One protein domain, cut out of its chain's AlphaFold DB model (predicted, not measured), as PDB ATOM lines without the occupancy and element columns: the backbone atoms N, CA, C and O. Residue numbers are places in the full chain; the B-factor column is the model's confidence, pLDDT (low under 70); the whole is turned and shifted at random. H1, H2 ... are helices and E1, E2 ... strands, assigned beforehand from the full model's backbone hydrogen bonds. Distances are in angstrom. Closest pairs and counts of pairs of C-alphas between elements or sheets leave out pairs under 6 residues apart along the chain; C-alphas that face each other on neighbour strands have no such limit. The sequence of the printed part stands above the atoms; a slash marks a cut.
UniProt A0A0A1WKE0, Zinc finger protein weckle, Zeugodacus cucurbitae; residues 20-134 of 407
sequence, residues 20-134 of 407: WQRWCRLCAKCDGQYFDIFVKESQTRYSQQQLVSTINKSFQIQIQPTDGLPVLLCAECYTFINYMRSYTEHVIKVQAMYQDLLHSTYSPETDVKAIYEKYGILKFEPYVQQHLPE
ATOM      1  N   TRP A  20      11.804 -37.992  39.742       82.81
ATOM      2  CA  TRP A  20      11.527 -39.145  38.884       82.81
ATOM      3  C   TRP A  20      10.738 -38.818  37.608       82.81
ATOM      4  O   TRP A  20      10.818 -39.560  36.633       82.81
ATOM      5  N   GLN A  21      10.006 -37.700  37.554       83.06
ATOM      6  CA  GLN A  21       9.280 -37.271  36.349       83.06
ATOM      7  C   GLN A  21      10.221 -36.826  35.220       83.06
ATOM      8  O   GLN A  21       9.772 -36.627  34.092       83.06
ATOM      9  N   ARG A  22      11.518 -36.670  35.516       81.25
ATOM     10  CA  ARG A  22      12.570 -36.371  34.536       81.25
ATOM     11  C   ARG A  22      13.310 -37.618  34.047       81.25
ATOM     12  O   ARG A  22      14.163 -37.504  33.177       81.25
ATOM     13  N   TRP A  23      13.016 -38.792  34.599       90.12
ATOM     14  CA  TRP A  23      13.682 -40.027  34.200       90.12
ATOM     15  C   TRP A  23      13.141 -40.550  32.869       90.12
ATOM     16  O   TRP A  23      12.064 -40.170  32.411       90.12
ATOM     17  N   CYS A  24      13.882 -41.459  32.239       91.50
ATOM     18  CA  CYS A  24      13.416 -42.127  31.031       91.50
ATOM     19  C   CYS A  24      12.125 -42.922  31.298       91.50
ATOM     20  O   CYS A  24      12.080 -43.784  32.174       91.50
ATOM     21  N   ARG A  25      11.101 -42.706  30.472       91.56
ATOM     22  CA  ARG A  25       9.789 -43.363  30.526       91.56
ATOM     23  C   ARG A  25       9.855 -44.883  30.387       91.56
ATOM     24  O   ARG A  25       8.976 -45.560  30.908       91.56
ATOM     25  N   LEU A  26      10.866 -45.408  29.691       91.00
ATOM     26  CA  LEU A  26      10.996 -46.845  29.417       91.00
ATOM     27  C   LEU A  26      11.991 -47.562  30.335       91.00
ATOM     28  O   LEU A  26      11.748 -48.709  30.687       91.00
ATOM     29  N   CYS A  27      13.098 -46.918  30.719       91.56
ATOM     30  CA  CYS A  27      14.161 -47.574  31.493       91.56
ATOM     31  C   CYS A  27      14.500 -46.896  32.825       91.56
ATOM     32  O   CYS A  27      15.433 -47.328  33.492       91.56
ATOM     33  N   ALA A  28      13.792 -45.826  33.200       89.50
ATOM     34  CA  ALA A  28      14.014 -45.053  34.425       89.50
ATOM     35  C   ALA A  28      15.420 -44.427  34.582       89.50
ATOM     36  O   ALA A  28      15.723 -43.878  35.635       89.50
ATOM     37  N   LYS A  29      16.259 -44.432  33.535       85.50
ATOM     38  CA  LYS A  29      17.580 -43.783  33.547       85.50
ATOM     39  C   LYS A  29      17.462 -42.281  33.828       85.50
ATOM     40  O   LYS A  29      16.684 -41.590  33.154       85.50
ATOM     41  N   CYS A  30      18.240 -41.796  34.793       79.00
ATOM     42  CA  CYS A  30      18.208 -40.429  35.330       79.00
ATOM     43  C   CYS A  30      19.398 -39.552  34.889       79.00
ATOM     44  O   CYS A  30      19.355 -38.332  35.053       79.00
ATOM     45  N   ASP A  31      20.408 -40.156  34.261       68.12
ATOM     46  CA  ASP A  31      21.614 -39.522  33.751       68.12
ATOM     47  C   ASP A  31      21.710 -39.660  32.220       68.12
ATOM     48  O   ASP A  31      22.075 -40.696  31.663       68.12
ATOM     49  N   GLY A  32      21.368 -38.610  31.474       65.25
ATOM     50  CA  GLY A  32      21.577 -38.654  30.029       65.25
ATOM     51  C   GLY A  32      20.964 -37.524  29.227       65.25
ATOM     52  O   GLY A  32      20.344 -36.602  29.748       65.25
ATOM     53  N   GLN A  33      21.154 -37.620  27.912       74.25
ATOM     54  CA  GLN A  33      20.414 -36.818  26.948       74.25
ATOM     55  C   GLN A  33      19.003 -37.389  26.796       74.25
ATOM     56  O   GLN A  33      18.831 -38.601  26.608       74.25
ATOM     57  N   TYR A  34      18.014 -36.502  26.868       82.81
ATOM     58  CA  TYR A  34      16.602 -36.848  26.839       82.81
ATOM     59  C   TYR A  34      15.905 -36.283  25.612       82.81
ATOM     60  O   TYR A  34      16.134 -35.144  25.216       82.81
ATOM     61  N   PHE A  35      15.001 -37.087  25.069       81.00
ATOM     62  CA  PHE A  35      14.094 -36.740  23.990       81.00
ATOM     63  C   PHE A  35      12.686 -36.708  24.561       81.00
ATOM     64  O   PHE A  35      12.234 -37.688  25.153       81.00
ATOM     65  N   ASP A  36      11.994 -35.587  24.410       81.31
ATOM     66  CA  ASP A  36      10.599 -35.502  24.819       81.31
ATOM     67  C   ASP A  36       9.724 -36.274  23.822       81.31
ATOM     68  O   ASP A  36       9.835 -36.117  22.605       81.31
ATOM     69  N   ILE A  37       8.868 -37.142  24.355       82.38
ATOM     70  CA  ILE A  37       7.982 -38.031  23.596       82.38
ATOM     71  C   ILE A  37       6.955 -37.226  22.775       82.38
ATOM     72  O   ILE A  37       6.452 -37.712  21.760       82.38
ATOM     73  N   PHE A  38       6.655 -35.994  23.195       77.75
ATOM     74  CA  PHE A  38       5.588 -35.145  22.676       77.75
ATOM     75  C   PHE A  38       6.063 -33.797  22.089       77.75
ATOM     76  O   PHE A  38       5.247 -33.095  21.482       77.75
ATOM     77  N   VAL A  39       7.336 -33.397  22.231       69.44
ATOM     78  CA  VAL A  39       7.825 -32.103  21.697       69.44
ATOM     79  C   VAL A  39       8.018 -32.147  20.187       69.44
ATOM     80  O   VAL A  39       8.721 -32.993  19.650       69.44
ATOM     81  N   LYS A  40       7.422 -31.163  19.502       54.28
ATOM     82  CA  LYS A  40       7.556 -30.849  18.070       54.28
ATOM     83  C   LYS A  40       8.969 -30.380  17.724       54.28
ATOM     84  O   LYS A  40       9.226 -29.180  17.710       54.28
ATOM     85  N   GLU A  41       9.867 -31.291  17.377       47.31
ATOM     86  CA  GLU A  41      10.973 -30.902  16.502       47.31
ATOM     87  C   GLU A  41      10.419 -30.607  15.103       47.31
ATOM     88  O   GLU A  41       9.339 -31.065  14.738       47.31
ATOM     89  N   SER A  42      11.132 -29.804  14.320       46.69
ATOM     90  CA  SER A  42      10.770 -29.266  12.997       46.69
ATOM     91  C   SER A  42      10.491 -30.307  11.892       46.69
ATOM     92  O   SER A  42      10.458 -29.970  10.709       46.69
ATOM     93  N   GLN A  43      10.276 -31.567  12.259       46.69
ATOM     94  CA  GLN A  43       9.830 -32.660  11.410       46.69
ATOM     95  C   GLN A  43       8.329 -32.907  11.635       46.69
ATOM     96  O   GLN A  43       7.779 -32.721  12.716       46.69
ATOM     97  N   THR A  44       7.626 -33.248  10.560       47.78
ATOM     98  CA  THR A  44       6.159 -33.248  10.462       47.78
ATOM     99  C   THR A  44       5.462 -33.988  11.622       47.78
ATOM    100  O   THR A  44       5.925 -35.038  12.071       47.78
ATOM    101  N   ARG A  45       4.289 -33.485  12.067       49.22
ATOM    102  CA  ARG A  45       3.433 -34.068  13.142       49.22
ATOM    103  C   ARG A  45       3.178 -35.582  13.005       49.22
ATOM    104  O   ARG A  45       2.835 -36.245  13.979       49.22
ATOM    105  N   TYR A  46       3.337 -36.109  11.797       50.81
ATOM    106  CA  TYR A  46       3.171 -37.510  11.441       50.81
ATOM    107  C   TYR A  46       4.193 -38.438  12.129       50.81
ATOM    108  O   TYR A  46       3.832 -39.515  12.592       50.81
ATOM    109  N   SER A  47       5.447 -38.000  12.281       52.72
ATOM    110  CA  SER A  47       6.537 -38.807  12.862       52.72
ATOM    111  C   SER A  47       6.377 -39.093  14.368       52.72
ATOM    112  O   SER A  47       6.864 -40.102  14.873       52.72
ATOM    113  N   GLN A  48       5.639 -38.245  15.087       56.59
ATOM    114  CA  GLN A  48       5.482 -38.312  16.550       56.59
ATOM    115  C   GLN A  48       4.329 -39.211  16.978       56.59
ATOM    116  O   GLN A  48       4.462 -40.025  17.890       56.59
ATOM    117  N   GLN A  49       3.207 -39.115  16.259       61.56
ATOM    118  CA  GLN A  49       2.099 -40.058  16.400       61.56
ATOM    119  C   GLN A  49       2.572 -41.489  16.112       61.56
ATOM    120  O   GLN A  49       2.116 -42.442  16.744       61.56
ATOM    121  N   GLN A  50       3.546 -41.641  15.211       67.62
ATOM    122  CA  GLN A  50       4.206 -42.916  14.963       67.62
ATOM    123  C   GLN A  50       5.046 -43.389  16.154       67.62
ATOM    124  O   GLN A  50       4.893 -44.538  16.532       67.62
ATOM    125  N   LEU A  51       5.848 -42.538  16.807       78.50
ATOM    126  CA  LEU A  51       6.676 -42.959  17.948       78.50
ATOM    127  C   LEU A  51       5.833 -43.488  19.122       78.50
ATOM    128  O   LEU A  51       6.052 -44.606  19.584       78.50
ATOM    129  N   VAL A  52       4.829 -42.721  19.563       82.50
ATOM    130  CA  VAL A  52       3.931 -43.133  20.659       82.50
ATOM    131  C   VAL A  52       3.143 -44.383  20.275       82.50
ATOM    132  O   VAL A  52       3.032 -45.313  21.071       82.50
ATOM    133  N   SER A  53       2.628 -44.451  19.041       79.06
ATOM    134  CA  SER A  53       1.890 -45.636  18.593       79.06
ATOM    135  C   SER A  53       2.778 -46.872  18.456       79.06
ATOM    136  O   SER A  53       2.314 -47.963  18.778       79.06
ATOM    137  N   THR A  54       4.040 -46.732  18.042       80.88
ATOM    138  CA  THR A  54       5.018 -47.824  18.025       80.88
ATOM    139  C   THR A  54       5.274 -48.319  19.441       80.88
ATOM    140  O   THR A  54       5.149 -49.512  19.675       80.88
ATOM    141  N   ILE A  55       5.542 -47.431  20.400       85.56
ATOM    142  CA  ILE A  55       5.778 -47.824  21.798       85.56
ATOM    143  C   ILE A  55       4.548 -48.535  22.376       85.56
ATOM    144  O   ILE A  55       4.667 -49.638  22.913       85.56
ATOM    145  N   ASN A  56       3.361 -47.952  22.206       86.50
ATOM    146  CA  ASN A  56       2.125 -48.528  22.726       86.50
ATOM    147  C   ASN A  56       1.845 -49.913  22.125       86.50
ATOM    148  O   ASN A  56       1.437 -50.822  22.840       86.50
ATOM    149  N   LYS A  57       2.102 -50.106  20.824       83.69
ATOM    150  CA  LYS A  57       1.940 -51.408  20.158       83.69
ATOM    151  C   LYS A  57       3.005 -52.419  20.581       83.69
ATOM    152  O   LYS A  57       2.677 -53.579  20.787       83.69
ATOM    153  N   SER A  58       4.264 -51.997  20.697       82.56
ATOM    154  CA  SER A  58       5.393 -52.891  20.973       82.56
ATOM    155  C   SER A  58       5.431 -53.393  22.413       82.56
ATOM    156  O   SER A  58       5.843 -54.528  22.627       82.56
ATOM    157  N   PHE A  59       5.005 -52.587  23.389       86.12
ATOM    158  CA  PHE A  59       5.031 -52.974  24.809       86.12
ATOM    159  C   PHE A  59       3.647 -53.097  25.442       86.12
ATOM    160  O   PHE A  59       3.560 -53.358  26.636       86.12
ATOM    161  N   GLN A  60       2.578 -52.889  24.668       81.69
ATOM    162  CA  GLN A  60       1.194 -52.943  25.154       81.69
ATOM    163  C   GLN A  60       0.929 -51.978  26.326       81.69
ATOM    164  O   GLN A  60       0.125 -52.248  27.213       81.69
ATOM    165  N   ILE A  61       1.602 -50.824  26.315       84.00
ATOM    166  CA  ILE A  61       1.414 -49.744  27.292       84.00
ATOM    167  C   ILE A  61       0.630 -48.585  26.676       84.00
ATOM    168  O   ILE A  61       0.541 -48.457  25.456       84.00
ATOM    169  N   GLN A  62       0.058 -47.718  27.513       81.81
ATOM    170  CA  GLN A  62      -0.590 -46.486  27.065       81.81
ATOM    171  C   GLN A  62       0.169 -45.278  27.602       81.81
ATOM    172  O   GLN A  62       0.109 -44.974  28.790       81.81
ATOM    173  N   ILE A  63       0.886 -44.591  26.715       84.06
ATOM    174  CA  ILE A  63       1.578 -43.343  27.039       84.06
ATOM    175  C   ILE A  63       0.672 -42.157  26.702       84.06
ATOM    176  O   ILE A  63       0.262 -42.003  25.549       84.06
ATOM    177  N   GLN A  64       0.379 -41.317  27.699       79.75
ATOM    178  CA  GLN A  64      -0.420 -40.100  27.539       79.75
ATOM    179  C   GLN A  64       0.302 -38.893  28.145       79.75
ATOM    180  O   GLN A  64       0.945 -39.022  29.179       79.75
ATOM    181  N   PRO A  65       0.173 -37.686  27.574       76.19
ATOM    182  CA  PRO A  65       0.827 -36.496  28.126       76.19
ATOM    183  C   PRO A  65       0.250 -36.066  29.487       76.19
ATOM    184  O   PRO A  65       0.857 -35.266  30.193       76.19
ATOM    185  N   THR A  66      -0.929 -36.576  29.855       77.81
ATOM    186  CA  THR A  66      -1.668 -36.220  31.074       77.81
ATOM    187  C   THR A  66      -1.648 -37.311  32.144       77.81
ATOM    188  O   THR A  66      -2.311 -37.154  33.164       77.81
ATOM    189  N   ASP A  67      -0.927 -38.418  31.935       83.50
ATOM    190  CA  ASP A  67      -0.904 -39.552  32.877       83.50
ATOM    191  C   ASP A  67      -0.035 -39.302  34.129       83.50
ATOM    192  O   ASP A  67       0.023 -40.141  35.025       83.50
ATOM    193  N   GLY A  68       0.624 -38.140  34.215       80.44
ATOM    194  CA  GLY A  68       1.477 -37.751  35.343       80.44
ATOM    195  C   GLY A  68       2.823 -38.482  35.396       80.44
ATOM    196  O   GLY A  68       3.588 -38.275  36.345       80.44
ATOM    197  N   LEU A  69       3.119 -39.315  34.394       88.25
ATOM    198  CA  LEU A  69       4.322 -40.132  34.302       88.25
ATOM    199  C   LEU A  69       5.404 -39.431  33.456       88.25
ATOM    200  O   LEU A  69       5.141 -38.385  32.855       88.25
ATOM    201  N   PRO A  70       6.653 -39.942  33.429       89.19
ATOM    202  CA  PRO A  70       7.724 -39.265  32.708       89.19
ATOM    203  C   PRO A  70       7.426 -39.153  31.208       89.19
ATOM    204  O   PRO A  70       7.009 -40.113  30.563       89.19
ATOM    205  N   VAL A  71       7.682 -37.978  30.640       87.25
ATOM    206  CA  VAL A  71       7.428 -37.681  29.217       87.25
ATOM    207  C   VAL A  71       8.696 -37.754  28.361       87.25
ATOM    208  O   VAL A  71       8.694 -37.337  27.209       87.25
ATOM    209  N   LEU A  72       9.792 -38.266  28.924       86.88
ATOM    210  CA  LEU A  72      11.126 -38.248  28.326       86.88
ATOM    211  C   LEU A  72      11.610 -39.664  27.993       86.88
ATOM    212  O   LEU A  72      11.334 -40.608  28.725       86.88
ATOM    213  N   LEU A  73      12.398 -39.816  26.933       88.75
ATOM    214  CA  LEU A  73      13.166 -41.022  26.616       88.75
ATOM    215  C   LEU A  73      14.655 -40.703  26.649       88.75
ATOM    216  O   LEU A  73      15.071 -39.687  26.104       88.75
ATOM    217  N   CYS A  74      15.475 -41.579  27.229       87.81
ATOM    218  CA  CYS A  74      16.921 -41.477  27.040       87.81
ATOM    219  C   CYS A  74      17.306 -41.831  25.589       87.81
ATOM    220  O   CYS A  74      16.564 -42.527  24.888       87.81
ATOM    221  N   ALA A  75      18.489 -41.391  25.150       81.19
ATOM    222  CA  ALA A  75      19.013 -41.636  23.800       81.19
ATOM    223  C   ALA A  75      19.041 -43.115  23.376       81.19
ATOM    224  O   ALA A  75      18.753 -43.440  22.223       81.19
ATOM    225  N   GLU A  76      19.352 -44.014  24.308       85.38
ATOM    226  CA  GLU A  76      19.390 -45.462  24.070       85.38
ATOM    227  C   GLU A  76      17.989 -45.994  23.748       85.38
ATOM    228  O   GLU A  76      17.782 -46.628  22.712       85.38
ATOM    229  N   CYS A  77      17.005 -45.660  24.590       88.75
ATOM    230  CA  CYS A  77      15.615 -46.035  24.371       88.75
ATOM    231  C   CYS A  77      15.064 -45.406  23.088       88.75
ATOM    232  O   CYS A  77      14.444 -46.104  22.295       88.75
ATOM    233  N   TYR A  78      15.323 -44.123  22.837       85.12
ATOM    234  CA  TYR A  78      14.876 -43.452  21.615       85.12
ATOM    235  C   TYR A  78      15.426 -44.132  20.347       85.12
ATOM    236  O   TYR A  78      14.669 -44.453  19.427       85.12
ATOM    237  N   THR A  79      16.730 -44.424  20.320       84.06
ATOM    238  CA  THR A  79      17.380 -45.141  19.211       84.06
ATOM    239  C   THR A  79      16.793 -46.543  19.034       84.06
ATOM    240  O   THR A  79      16.480 -46.941  17.912       84.06
ATOM    241  N   PHE A  80      16.572 -47.276  20.128       87.19
ATOM    242  CA  PHE A  80      15.970 -48.610  20.091       87.19
ATOM    243  C   PHE A  80      14.551 -48.600  19.504       87.19
ATOM    244  O   PHE A  80      14.238 -49.412  18.634       87.19
ATOM    245  N   ILE A  81      13.696 -47.657  19.914       87.38
ATOM    246  CA  ILE A  81      12.334 -47.542  19.366       87.38
ATOM    247  C   ILE A  81      12.357 -47.194  17.877       87.38
ATOM    248  O   ILE A  81      11.585 -47.753  17.095       87.38
ATOM    249  N   ASN A  82      13.259 -46.309  17.456       82.81
ATOM    250  CA  ASN A  82      13.409 -45.986  16.042       82.81
ATOM    251  C   ASN A  82      13.871 -47.186  15.220       82.81
ATOM    252  O   ASN A  82      13.331 -47.422  14.140       82.81
ATOM    253  N   TYR A  83      14.791 -47.982  15.759       85.31
ATOM    254  CA  TYR A  83      15.167 -49.243  15.142       85.31
ATOM    255  C   TYR A  83      13.983 -50.211  15.050       85.31
ATOM    256  O   TYR A  83      13.733 -50.753  13.978       85.31
ATOM    257  N   MET A  84      13.218 -50.397  16.131       84.62
ATOM    258  CA  MET A  84      12.025 -51.254  16.135       84.62
ATOM    259  C   MET A  84      11.028 -50.843  15.046       84.62
ATOM    260  O   MET A  84      10.471 -51.701  14.360       84.62
ATOM    261  N   ARG A  85      10.843 -49.536  14.833       82.00
ATOM    262  CA  ARG A  85      10.009 -49.002  13.749       82.00
ATOM    263  C   ARG A  85      10.551 -49.392  12.372       82.00
ATOM    264  O   ARG A  85       9.816 -49.989  11.587       82.00
ATOM    265  N   SER A  86      11.828 -49.133  12.100       81.25
ATOM    266  CA  SER A  86      12.461 -49.510  10.827       81.25
ATOM    267  C   SER A  86      12.463 -51.024  10.596       81.25
ATOM    268  O   SER A  86      12.261 -51.482   9.472       81.25
ATOM    269  N   TYR A  87      12.644 -51.817  11.652       84.62
ATOM    270  CA  TYR A  87      12.589 -53.272  11.574       84.62
ATOM    271  C   TYR A  87      11.173 -53.774  11.295       84.62
ATOM    272  O   TYR A  87      10.993 -54.681  10.491       84.62
ATOM    273  N   THR A  88      10.154 -53.144  11.882       83.06
ATOM    274  CA  THR A  88       8.750 -53.462  11.585       83.06
ATOM    275  C   THR A  88       8.445 -53.244  10.101       83.06
ATOM    276  O   THR A  88       7.867 -54.115   9.455       83.06
ATOM    277  N   GLU A  89       8.884 -52.120   9.526       82.00
ATOM    278  CA  GLU A  89       8.737 -51.853   8.089       82.00
ATOM    279  C   GLU A  89       9.478 -52.880   7.225       82.00
ATOM    280  O   GLU A  89       8.962 -53.319   6.195       82.00
ATOM    281  N   HIS A  90      10.678 -53.286   7.644       84.75
ATOM    282  CA  HIS A  90      11.433 -54.338   6.977       84.75
ATOM    283  C   HIS A  90      10.685 -55.676   7.001       84.75
ATOM    284  O   HIS A  90      10.504 -56.288   5.951       84.75
ATOM    285  N   VAL A  91      10.178 -56.097   8.163       86.19
ATOM    286  CA  VAL A  91       9.400 -57.336   8.301       86.19
ATOM    287  C   VAL A  91       8.143 -57.291   7.432       86.19
ATOM    288  O   VAL A  91       7.865 -58.269   6.751       86.19
ATOM    289  N   ILE A  92       7.425 -56.164   7.367       84.94
ATOM    290  CA  ILE A  92       6.257 -56.014   6.478       84.94
ATOM    291  C   ILE A  92       6.640 -56.270   5.012       84.94
ATOM    292  O   ILE A  92       5.942 -57.005   4.315       84.94
ATOM    293  N   LYS A  93       7.765 -55.715   4.546       86.19
ATOM    294  CA  LYS A  93       8.265 -55.938   3.176       86.19
ATOM    295  C   LYS A  93       8.650 -57.398   2.934       86.19
ATOM    296  O   LYS A  93       8.337 -57.937   1.878       86.19
ATOM    297  N   VAL A  94       9.288 -58.041   3.912       87.06
ATOM    298  CA  VAL A  94       9.641 -59.469   3.857       87.06
ATOM    299  C   VAL A  94       8.387 -60.349   3.813       87.06
ATOM    300  O   VAL A  94       8.326 -61.285   3.024       87.06
ATOM    301  N   GLN A  95       7.362 -60.040   4.609       89.31
ATOM    302  CA  GLN A  95       6.100 -60.783   4.594       89.31
ATOM    303  C   GLN A  95       5.372 -60.627   3.254       89.31
ATOM    304  O   GLN A  95       4.926 -61.623   2.691       89.31
ATOM    305  N   ALA A  96       5.324 -59.412   2.697       85.88
ATOM    306  CA  ALA A  96       4.775 -59.178   1.360       85.88
ATOM    307  C   ALA A  96       5.549 -59.954   0.277       85.88
ATOM    308  O   ALA A  96       4.941 -60.553  -0.605       85.88
ATOM    309  N   MET A  97       6.882 -60.006   0.379       89.38
ATOM    310  CA  MET A  97       7.715 -60.826  -0.502       89.38
ATOM    311  C   MET A  97       7.339 -62.306  -0.417       89.38
ATOM    312  O   MET A  97       7.143 -62.937  -1.452       89.38
ATOM    313  N   TYR A  98       7.227 -62.870   0.789       89.06
ATOM    314  CA  TYR A  98       6.864 -64.277   0.952       89.06
ATOM    315  C   TYR A  98       5.453 -64.584   0.456       89.06
ATOM    316  O   TYR A  98       5.259 -65.607  -0.192       89.06
ATOM    317  N   GLN A  99       4.482 -63.704   0.700       85.69
ATOM    318  CA  GLN A  99       3.127 -63.859   0.169       85.69
ATOM    319  C   GLN A  99       3.129 -63.882  -1.362       85.69
ATOM    320  O   GLN A  99       2.534 -64.773  -1.964       85.69
ATOM    321  N   ASP A 100       3.864 -62.973  -2.001       84.88
ATOM    322  CA  ASP A 100       3.989 -62.975  -3.457       84.88
ATOM    323  C   ASP A 100       4.704 -64.236  -3.962       84.88
ATOM    324  O   ASP A 100       4.262 -64.821  -4.949       84.88
ATOM    325  N   LEU A 101       5.763 -64.698  -3.285       84.00
ATOM    326  CA  LEU A 101       6.452 -65.956  -3.607       84.00
ATOM    327  C   LEU A 101       5.522 -67.174  -3.502       84.00
ATOM    328  O   LEU A 101       5.618 -68.076  -4.327       84.00
ATOM    329  N   LEU A 102       4.608 -67.188  -2.529       82.88
ATOM    330  CA  LEU A 102       3.615 -68.255  -2.358       82.88
ATOM    331  C   LEU A 102       2.530 -68.236  -3.443       82.88
ATOM    332  O   LEU A 102       2.020 -69.289  -3.818       82.88
ATOM    333  N   HIS A 103       2.159 -67.052  -3.937       76.56
ATOM    334  CA  HIS A 103       1.044 -66.875  -4.873       76.56
ATOM    335  C   HIS A 103       1.453 -66.754  -6.342       76.56
ATOM    336  O   HIS A 103       0.587 -66.619  -7.207       76.56
ATOM    337  N   SER A 104       2.744 -66.819  -6.656       72.19
ATOM    338  CA  SER A 104       3.224 -66.726  -8.033       72.19
ATOM    339  C   SER A 104       4.046 -67.940  -8.439       72.19
ATOM    340  O   SER A 104       4.711 -68.593  -7.640       72.19
ATOM    341  N   THR A 105       3.972 -68.268  -9.725       62.25
ATOM    342  CA  THR A 105       4.684 -69.393 -10.333       62.25
ATOM    343  C   THR A 105       6.131 -68.990 -10.623       62.25
ATOM    344  O   THR A 105       6.498 -68.777 -11.779       62.25
ATOM    345  N   TYR A 106       6.946 -68.806  -9.584       64.31
ATOM    346  CA  TYR A 106       8.374 -68.548  -9.771       64.31
ATOM    347  C   TYR A 106       9.094 -69.823 -10.229       64.31
ATOM    348  O   TYR A 106       8.881 -70.911  -9.697       64.31
ATOM    349  N   SER A 107       9.946 -69.678 -11.244       59.59
ATOM    350  CA  SER A 107      10.815 -70.750 -11.737       59.59
ATOM    351  C   SER A 107      11.975 -70.983 -10.752       59.59
ATOM    352  O   SER A 107      12.439 -70.015 -10.142       59.59
ATOM    353  N   PRO A 108      12.506 -72.211 -10.600       58.25
ATOM    354  CA  PRO A 108      13.652 -72.506  -9.727       58.25
ATOM    355  C   PRO A 108      14.952 -71.740 -10.058       58.25
ATOM    356  O   PRO A 108      15.884 -71.768  -9.264       58.25
ATOM    357  N   GLU A 109      15.016 -71.018 -11.181       60.84
ATOM    358  CA  GLU A 109      16.143 -70.148 -11.560       60.84
ATOM    359  C   GLU A 109      15.949 -68.667 -11.169       60.84
ATOM    360  O   GLU A 109      16.673 -67.794 -11.644       60.84
ATOM    361  N   THR A 110      14.950 -68.344 -10.338       63.94
ATOM    362  CA  THR A 110      14.647 -66.943 -10.009       63.94
ATOM    363  C   THR A 110      15.782 -66.302  -9.203       63.94
ATOM    364  O   THR A 110      16.121 -66.756  -8.111       63.94
ATOM    365  N   ASP A 111      16.343 -65.210  -9.731       76.75
ATOM    366  CA  ASP A 111      17.401 -64.429  -9.088       76.75
ATOM    367  C   ASP A 111      16.929 -63.851  -7.739       76.75
ATOM    368  O   ASP A 111      16.143 -62.900  -7.670       76.75
ATOM    369  N   VAL A 112      17.442 -64.430  -6.648       78.19
ATOM    370  CA  VAL A 112      17.168 -64.027  -5.258       78.19
ATOM    371  C   VAL A 112      17.497 -62.551  -5.034       78.19
ATOM    372  O   VAL A 112      16.791 -61.859  -4.297       78.19
ATOM    373  N   LYS A 113      18.534 -62.038  -5.705       80.31
ATOM    374  CA  LYS A 113      18.935 -60.639  -5.590       80.31
ATOM    375  C   LYS A 113      17.872 -59.722  -6.188       80.31
ATOM    376  O   LYS A 113      17.460 -58.774  -5.526       80.31
ATOM    377  N   ALA A 114      17.364 -60.044  -7.377       79.19
ATOM    378  CA  ALA A 114      16.289 -59.291  -8.019       79.19
ATOM    379  C   ALA A 114      14.997 -59.291  -7.182       79.19
ATOM    380  O   ALA A 114      14.323 -58.261  -7.082       79.19
ATOM    381  N   ILE A 115      14.677 -60.409  -6.516       80.44
ATOM    382  CA  ILE A 115      13.557 -60.472  -5.564       80.44
ATOM    383  C   ILE A 115      13.807 -59.497  -4.404       80.44
ATOM    384  O   ILE A 115      12.950 -58.678  -4.085       80.44
ATOM    385  N   TYR A 116      14.987 -59.524  -3.788       82.06
ATOM    386  CA  TYR A 116      15.289 -58.666  -2.638       82.06
ATOM    387  C   TYR A 116      15.348 -57.174  -3.007       82.06
ATOM    388  O   TYR A 116      14.949 -56.326  -2.201       82.06
ATOM    389  N   GLU A 117      15.808 -56.841  -4.215       83.12
ATOM    390  CA  GLU A 117      15.774 -55.477  -4.758       83.12
ATOM    391  C   GLU A 117      14.336 -55.001  -4.975       83.12
ATOM    392  O   GLU A 117      14.009 -53.884  -4.571       83.12
ATOM    393  N   LYS A 118      13.452 -55.861  -5.504       84.62
ATOM    394  CA  LYS A 118      12.030 -55.547  -5.725       84.62
ATOM    395  C   LYS A 118      11.322 -55.093  -4.444       84.62
ATOM    396  O   LYS A 118      10.558 -54.133  -4.486       84.62
ATOM    397  N   TYR A 119      11.585 -55.745  -3.309       82.38
ATOM    398  CA  TYR A 119      10.981 -55.373  -2.015       82.38
ATOM    399  C   TYR A 119      11.844 -54.405  -1.196       82.38
ATOM    400  O   TYR A 119      11.452 -54.006  -0.099       82.38
ATOM    401  N   GLY A 120      13.011 -53.999  -1.705       79.44
ATOM    402  CA  GLY A 120      13.906 -53.062  -1.028       79.44
ATOM    403  C   GLY A 120      14.442 -53.581   0.311       79.44
ATOM    404  O   GLY A 120      14.589 -52.797   1.250       79.44
ATOM    405  N   ILE A 121      14.708 -54.887   0.417       83.56
ATOM    406  CA  ILE A 121      15.185 -55.549   1.649       83.56
ATOM    407  C   ILE A 121      16.690 -55.855   1.638       83.56
ATOM    408  O   ILE A 121      17.230 -56.342   2.625       83.56
ATOM    409  N   LEU A 122      17.387 -55.511   0.552       72.94
ATOM    410  CA  LEU A 122      18.795 -55.856   0.324       72.94
ATOM    411  C   LEU A 122      19.801 -55.137   1.250       72.94
ATOM    412  O   LEU A 122      20.954 -55.544   1.337       72.94
ATOM    413  N   LYS A 123      19.387 -54.056   1.927       64.19
ATOM    414  CA  LYS A 123      20.253 -53.184   2.749       64.19
ATOM    415  C   LYS A 123      19.690 -52.942   4.154       64.19
ATOM    416  O   LYS A 123      19.630 -51.801   4.604       64.19
ATOM    417  N   PHE A 124      19.212 -53.984   4.828       64.88
ATOM    418  CA  PHE A 124      18.804 -53.847   6.226       64.88
ATOM    419  C   PHE A 124      19.986 -54.128   7.162       64.88
ATOM    420  O   PHE A 124      20.472 -55.256   7.216       64.88
ATOM    421  N   GLU A 125      20.448 -53.114   7.897       60.22
ATOM    422  CA  GLU A 125      21.493 -53.267   8.917       60.22
ATOM    423  C   GLU A 125      20.869 -53.569  10.297       60.22
ATOM    424  O   GLU A 125      20.112 -52.745  10.819       60.22
ATOM    425  N   PRO A 126      21.155 -54.727  10.921       59.97
ATOM    426  CA  PRO A 126      20.653 -55.045  12.256       59.97
ATOM    427  C   PRO A 126      21.214 -54.124  13.355       59.97
ATOM    428  O   PRO A 126      22.410 -53.842  13.400       59.97
ATOM    429  N   TYR A 127      20.366 -53.760  14.328       53.03
ATOM    430  CA  TYR A 127      20.693 -52.935  15.514       53.03
ATOM    431  C   TYR A 127      21.955 -53.394  16.245       53.03
ATOM    432  O   TYR A 127      22.762 -52.604  16.727       53.03
ATOM    433  N   VAL A 128      22.144 -54.712  16.277       52.66
ATOM    434  CA  VAL A 128      23.255 -55.392  16.936       52.66
ATOM    435  C   VAL A 128      24.607 -55.010  16.311       52.66
ATOM    436  O   VAL A 128      25.599 -54.929  17.023       52.66
ATOM    437  N   GLN A 129      24.675 -54.683  15.015       51.00
ATOM    438  CA  GLN A 129      25.930 -54.271  14.366       51.00
ATOM    439  C   GLN A 129      26.357 -52.836  14.701       51.00
ATOM    440  O   GLN A 129      27.555 -52.549  14.642       51.00
ATOM    441  N   GLN A 130      25.439 -51.946  15.094       48.31
ATOM    442  CA  GLN A 130      25.770 -50.563  15.470       48.31
ATOM    443  C   GLN A 130      26.396 -50.459  16.870       48.31
ATOM    444  O   GLN A 130      27.168 -49.537  17.114       48.31
ATOM    445  N   HIS A 131      26.158 -51.450  17.737       45.94
ATOM    446  CA  HIS A 131      26.667 -51.493  19.113       45.94
ATOM    447  C   HIS A 131      27.652 -52.645  19.394       45.94
ATOM    448  O   HIS A 131      28.018 -52.870  20.547       45.94
ATOM    449  N   LEU A 132      28.117 -53.364  18.363       38.03
ATOM    450  CA  LEU A 132      29.250 -54.286  18.489       38.03
ATOM    451  C   LEU A 132      30.582 -53.586  18.165       38.03
ATOM    452  O   LEU A 132      30.634 -52.809  17.209       38.03
ATOM    453  N   PRO A 133      31.675 -53.917  18.881       37.75
ATOM    454  CA  PRO A 133      33.021 -53.490  18.511       37.75
ATOM    455  C   PRO A 133      33.341 -53.861  17.052       37.75
ATOM    456  O   PRO A 133      32.971 -54.946  16.592       37.75
ATOM    457  N   GLU A 134      34.061 -52.989  16.337       39.16
ATOM    458  CA  GLU A 134      34.403 -53.129  14.905       39.16
ATOM    459  C   GLU A 134      35.009 -54.493  14.528       39.16
ATOM    460  O   GLU A 134      34.851 -54.952  13.399       39.16
TER     461      GLU A 134
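Overview. This is residues 20 to 134 of the 407 residues of the protein "Zinc finger protein weckle" of Zeugodacus cucurbitae (UniProt A0A0A1WKE0). One long helix, H2, makes the long axis; round its first end gathers a small head of loops, the short strand pair E1 and E2, and H1 crossing H2. Beyond its other end the backbone folds back through H3 to H4, near H2, and residues 128 to 134, of which 128 to 130 belong to H4, stand free. The printed part has 115 residues, in order E1 H1 E2 H2 H3 H4; the sheet E1 - E2 is antiparallel. It is mostly helix and loose, radius of gyration of the C-alphas 18.6 A, spanning 59 by 35 by 28 A.

Along the chain. Find C-alpha 34 at (16.602, -36.848, 26.839), where E1, residues 34 to 36, begins. Next come H1, 46 to 59, 20.5 A; E2, 72 to 74; H2, 75 to 103, 42.2 A; H3, 112 to 118; and H4, 127 to 130, ending at (25.770, -50.563, 15.470).

Arrangement. In E1 and E2, N 35 and O 73 are 2.8 A apart, within hydrogen-bond range. H1 touches H2, about perpendicular at 84 degrees; their closest C-alphas, Thr 54 and Arg 85, are 6.7 A apart. H3 is close to H2 but not clearly touching, Met 97 to Ile 115 being the closest C-alphas at 7.7 A; so is H4, Tyr 83 to Tyr 127, 6.7 A. In H1, H2 and H3 every O i to N i+4 pair is within hydrogen-bond range; H4 is too short for one.

Size, cuts and confidence. The printed part has no cut. H1 to E2 is a long link. Look for pLDDT under 70 at residues 31 to 32, 39 to 50, 105 to 110 and 123 to 134.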